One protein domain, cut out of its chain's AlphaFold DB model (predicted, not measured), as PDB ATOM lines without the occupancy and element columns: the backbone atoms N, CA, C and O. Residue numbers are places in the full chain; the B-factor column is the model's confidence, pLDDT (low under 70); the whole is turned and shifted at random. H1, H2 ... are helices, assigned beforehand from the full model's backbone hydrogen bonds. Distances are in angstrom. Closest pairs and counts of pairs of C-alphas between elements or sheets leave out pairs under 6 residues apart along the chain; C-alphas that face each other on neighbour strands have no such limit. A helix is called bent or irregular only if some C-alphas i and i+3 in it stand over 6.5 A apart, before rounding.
ATOM      1  N   LYS A  24     141.580 169.740 109.062       72.56
ATOM      2  CA  LYS A  24     141.233 169.132 110.354       72.56
ATOM      3  C   LYS A  24     142.192 167.959 110.594       72.56
ATOM      4  O   LYS A  24     142.431 167.209 109.648       72.56
ATOM      5  N   PRO A  25     142.706 167.755 111.817       64.31
ATOM      6  CA  PRO A  25     142.278 168.377 113.068       64.31
ATOM      7  C   PRO A  25     142.976 169.719 113.330       64.31
ATOM      8  O   PRO A  25     144.195 169.826 113.238       64.31
ATOM      9  N   TRP A  26     142.197 170.740 113.693       69.25
ATOM     10  CA  TRP A  26     142.756 171.953 114.284       69.25
ATOM     11  C   TRP A  26     143.252 171.634 115.696       69.25
ATOM     12  O   TRP A  26     142.653 170.813 116.397       69.25
ATOM     13  N   VAL A  27     144.320 172.305 116.125       73.50
ATOM     14  CA  VAL A  27     144.767 172.250 117.521       73.50
ATOM     15  C   VAL A  27     143.648 172.818 118.383       73.50
ATOM     16  O   VAL A  27     143.167 173.934 118.141       73.50
ATOM     17  N   LYS A  28     143.183 172.045 119.363       77.44
ATOM     18  CA  LYS A  28     142.110 172.505 120.245       77.44
ATOM     19  C   LYS A  28     142.627 173.681 121.083       77.44
ATOM     20  O   LYS A  28     143.816 173.709 121.389       77.44
ATOM     21  N   PRO A  29     141.780 174.646 121.488       75.62
ATOM     22  CA  PRO A  29     142.246 175.819 122.236       75.62
ATOM     23  C   PRO A  29     143.086 175.465 123.474       75.62
ATOM     24  O   PRO A  29     144.117 176.077 123.714       75.62
ATOM     25  N   TYR A  30     142.701 174.405 124.186       77.38
ATOM     26  CA  TYR A  30     143.396 173.875 125.363       77.38
ATOM     27  C   TYR A  30     144.570 172.937 125.047       77.38
ATOM     28  O   TYR A  30     145.045 172.247 125.937       77.38
ATOM     29  N   GLU A  31     144.990 172.808 123.793       77.50
ATOM     30  CA  GLU A  31     146.223 172.118 123.388       77.50
ATOM     31  C   GLU A  31     147.268 173.134 122.890       77.50
ATOM     32  O   GLU A  31     148.437 172.789 122.728       77.50
ATOM     33  N   ARG A  32     146.876 174.405 122.682       73.75
ATOM     34  CA  ARG A  32     147.759 175.463 122.163       73.75
ATOM     35  C   ARG A  32     148.896 175.800 123.117       73.75
ATOM     36  O   ARG A  32     149.985 176.111 122.645       73.75
ATOM     37  N   GLN A  33     148.696 175.668 124.431       72.19
ATOM     38  CA  GLN A  33     149.776 175.909 125.394       72.19
ATOM     39  C   GLN A  33     150.954 174.939 125.221       72.19
ATOM     40  O   GLN A  33     152.076 175.285 125.563       72.19
ATOM     41  N   ASN A  34     150.740 173.755 124.635       75.88
ATOM     42  CA  ASN A  34     151.824 172.808 124.359       75.88
ATOM     43  C   ASN A  34     152.697 173.234 123.164       75.88
ATOM     44  O   ASN A  34     153.768 172.671 122.964       75.88
ATOM     45  N   ILE A  35     152.242 174.203 122.363       72.81
ATOM     46  CA  ILE A  35     152.979 174.772 121.225       72.81
ATOM     47  C   ILE A  35     153.790 176.002 121.665       72.81
ATOM     48  O   ILE A  35     154.671 176.445 120.939       72.81
ATOM     49  N   ALA A  36     153.539 176.537 122.861       72.25
ATOM     50  CA  ALA A  36     154.260 177.663 123.443       72.25
ATOM     51  C   ALA A  36     155.223 177.171 124.541       72.25
ATOM     52  O   ALA A  36     154.959 177.326 125.731       72.25
ATOM     53  N   ASP A  37     156.334 176.536 124.144       74.75
ATOM     54  CA  ASP A  37     157.397 176.150 125.085       74.75
ATOM     55  C   ASP A  37     157.942 177.405 125.804       74.75
ATOM     56  O   ASP A  37     158.243 178.397 125.130       74.75
ATOM     57  N   PRO A  38     158.112 177.387 127.141       74.06
ATOM     58  CA  PRO A  38     158.704 178.492 127.892       74.06
ATOM     59  C   PRO A  38     160.032 179.021 127.331       74.06
ATOM     60  O   PRO A  38     160.321 180.207 127.486       74.06
ATOM     61  N   ILE A  39     160.835 178.185 126.658       79.62
ATOM     62  CA  ILE A  39     162.089 178.624 126.018       79.62
ATOM     63  C   ILE A  39     161.867 179.563 124.824       79.62
ATOM     64  O   ILE A  39     162.757 180.335 124.480       79.62
ATOM     65  N   MET A  40     160.690 179.518 124.197       76.62
ATOM     66  CA  MET A  40     160.316 180.390 123.080       76.62
ATOM     67  C   MET A  40     159.790 181.754 123.542       76.62
ATOM     68  O   MET A  40     159.426 182.577 122.702       76.62
ATOM     69  N   SER A  41     159.736 182.009 124.854       77.31
ATOM     70  CA  SER A  41     159.413 183.330 125.389       77.31
ATOM     71  C   SER A  41     160.465 184.352 124.956       77.31
ATOM     72  O   SER A  41     161.651 184.188 125.237       77.31
ATOM     73  N   PHE A  42     160.026 185.435 124.310       77.50
ATOM     74  CA  PHE A  42     160.901 186.560 123.963       77.50
ATOM     75  C   PHE A  42     161.426 187.283 125.204       77.50
ATOM     76  O   PHE A  42     162.541 187.802 125.201       77.50
ATOM     77  N   SER A  43     160.628 187.283 126.271       78.62
ATOM     78  CA  SER A  43     160.964 187.943 127.519       78.62
ATOM     79  C   SER A  43     161.509 186.959 128.539       78.62
ATOM     80  O   SER A  43     160.935 185.891 128.776       78.62
ATOM     81  N   ARG A  44     162.610 187.348 129.184       82.19
ATOM     82  CA  ARG A  44     163.154 186.637 130.345       82.19
ATOM     83  C   ARG A  44     162.370 186.944 131.621       82.19
ATOM     84  O   ARG A  44     162.310 186.083 132.494       82.19
ATOM     85  N   ASP A  45     161.797 188.145 131.717       87.81
ATOM     86  CA  ASP A  45     161.017 188.623 132.861       87.81
ATOM     87  C   ASP A  45     159.678 189.206 132.367       87.81
ATOM     88  O   ASP A  45     159.580 190.399 132.070       87.81
ATOM     89  N   PRO A  46     158.633 188.368 132.250       80.44
ATOM     90  CA  PRO A  46     157.362 188.793 131.667       80.44
ATOM     91  C   PRO A  46     156.610 189.815 132.532       80.44
ATOM     92  O   PRO A  46     155.763 190.543 132.017       80.44
ATOM     93  N   ILE A  47     156.897 189.894 133.839       86.06
ATOM     94  CA  ILE A  47     156.241 190.860 134.728       86.06
ATOM     95  C   ILE A  47     156.789 192.259 134.462       86.06
ATOM     96  O   ILE A  47     156.010 193.190 134.249       86.06
ATOM     97  N   SER A  48     158.114 192.403 134.425       90.56
ATOM     98  CA  SER A  48     158.763 193.669 134.102       90.56
ATOM     99  C   SER A  48     158.381 194.156 132.706       90.56
ATOM    100  O   SER A  48     158.102 195.343 132.542       90.56
ATOM    101  N   ASP A  49     158.324 193.262 131.716       87.81
ATOM    102  CA  ASP A  49     157.930 193.629 130.351       87.81
ATOM    103  C   ASP A  49     156.501 194.166 130.305       87.81
ATOM    104  O   ASP A  49     156.269 195.252 129.785       87.81
ATOM    105  N   SER A  50     155.554 193.477 130.953       85.81
ATOM    106  CA  SER A  50     154.156 193.926 130.993       85.81
ATOM    107  C   SER A  50     154.001 195.336 131.580       85.81
ATOM    108  O   SER A  50     153.172 196.127 131.122       85.81
ATOM    109  N   TYR A  51     154.831 195.676 132.571       90.19
ATOM    110  CA  TYR A  51     154.859 197.004 133.168       90.19
ATOM    111  C   TYR A  51     155.405 198.052 132.191       90.19
ATOM    112  O   TYR A  51     154.811 199.123 132.047       90.19
ATOM    113  N   LEU A  52     156.508 197.755 131.501       90.62
ATOM    114  CA  LEU A  52     157.100 198.667 130.522       90.62
ATOM    115  C   LEU A  52     156.187 198.882 129.313       90.62
ATOM    116  O   LEU A  52     155.993 200.032 128.917       90.62
ATOM    117  N   SER A  53     155.546 197.831 128.798       89.12
ATOM    118  CA  SER A  53     154.559 197.944 127.720       89.12
ATOM    119  C   SER A  53     153.388 198.838 128.121       89.12
ATOM    120  O   SER A  53     152.990 199.704 127.349       89.12
ATOM    121  N   HIS A  54     152.899 198.745 129.364       89.81
ATOM    122  CA  HIS A  54     151.868 199.664 129.860       89.81
ATOM    123  C   HIS A  54     152.330 201.132 129.881       89.81
ATOM    124  O   HIS A  54     151.557 202.042 129.565       89.81
ATOM    125  N   VAL A  55     153.590 201.381 130.249       93.12
ATOM    126  CA  VAL A  55     154.180 202.726 130.231       93.12
ATOM    127  C   VAL A  55     154.316 203.247 128.799       93.12
ATOM    128  O   VAL A  55     154.006 204.416 128.559       93.12
ATOM    129  N   HIS A  56     154.760 202.414 127.857       91.62
ATOM    130  CA  HIS A  56     154.861 202.777 126.442       91.62
ATOM    131  C   HIS A  56     153.484 203.078 125.854       91.62
ATOM    132  O   HIS A  56     153.296 204.164 125.316       91.62
ATOM    133  N   ASP A  57     152.493 202.221 126.098       91.69
ATOM    134  CA  ASP A  57     151.106 202.425 125.673       91.69
ATOM    135  C   ASP A  57     150.560 203.797 126.112       91.69
ATOM    136  O   ASP A  57     149.918 204.527 125.352       91.69
ATOM    137  N   ALA A  58     150.820 204.172 127.369       92.12
ATOM    138  CA  ALA A  58     150.385 205.452 127.920       92.12
ATOM    139  C   ALA A  58     151.121 206.648 127.298       92.12
ATOM    140  O   ALA A  58     150.518 207.701 127.093       92.12
ATOM    141  N   ARG A  59     152.420 206.506 127.016       93.75
ATOM    142  CA  ARG A  59     153.259 207.577 126.455       93.75
ATOM    143  C   ARG A  59     153.040 207.780 124.964       93.75
ATOM    144  O   ARG A  59     153.096 208.911 124.494       93.75
ATOM    145  N   GLU A  60     152.804 206.699 124.240       92.81
ATOM    146  CA  GLU A  60     152.641 206.694 122.789       92.81
ATOM    147  C   GLU A  60     151.184 206.924 122.377       92.81
ATOM    148  O   GLU A  60     150.909 207.239 121.222       92.81
ATOM    149  N   GLY A  61     150.236 206.799 123.314       89.62
ATOM    150  CA  GLY A  61     148.807 206.944 123.028       89.62
ATOM    151  C   GLY A  61     148.261 205.842 122.113       89.62
ATOM    152  O   GLY A  61     147.161 205.978 121.577       89.62
ATOM    153  N   ALA A  62     149.013 204.758 121.938       83.06
ATOM    154  CA  ALA A  62     148.651 203.576 121.175       83.06
ATOM    155  C   ALA A  62     148.563 202.383 122.133       83.06
ATOM    156  O   ALA A  62     149.320 202.315 123.089       83.06
ATOM    157  N   LYS A  63     147.622 201.460 121.915       83.19
ATOM    158  CA  LYS A  63     147.484 200.243 122.731       83.19
ATOM    159  C   LYS A  63     147.350 199.021 121.847       83.19
ATOM    160  O   LYS A  63     146.672 199.079 120.821       83.19
ATOM    161  N   GLY A  64     147.928 197.907 122.286       76.88
ATOM    162  CA  GLY A  64     147.746 196.599 121.647       76.88
ATOM    163  C   GLY A  64     148.673 196.315 120.464       76.88
ATOM    164  O   GLY A  64     148.402 195.392 119.700       76.88
TER     165      GLY A  64
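What this domain is: This is residues 24 to 64 of the 76 residues of the protein "DUF4266 domain-containing protein" of Gammaproteobacteria bacterium (UniProt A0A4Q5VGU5). Two helices at the two ends of an open arch, a short irregular one and a longer one, are joined by an exposed link and stay well away from each other. After the second helix, H2, the last residues, 61 to 64, fold back along it. The printed part has 41 residues with two named helices, H1 then H2, and no named strand; its class is all helix. It is extended, with a radius of gyration of the C-alphas of 14.9 A, and spans 43 by 22 by 12 A.

Where its parts are: H1, residues 29 to 35, begins at C-alpha 29 (142.246, 175.819, 122.236). It is irregular, but only just: C-alphas 30 and 33 are 6.7 A apart. H2, residues 46 to 60, measures 20.5 A from first to last C-alpha and ends at C-alpha 60 (152.641, 206.694, 122.789).

How they stand to each other: H1 and H2 are apart, joined by a short link of 10 residues. In H2 every O i to N i+4 pair is within hydrogen-bond range; in H1 0 of 3 are, beside 3 of 4 O i to N i+3 pairs. Residues 36 to 52, of which 46 to 52 belong to H2, stand free.

The domain as a whole: The C-alphas farthest apart, those of Lys 24 and Arg 59, are 43.4 A apart. The printed part has no cut. Residues 25 to 26 have pLDDT under 70.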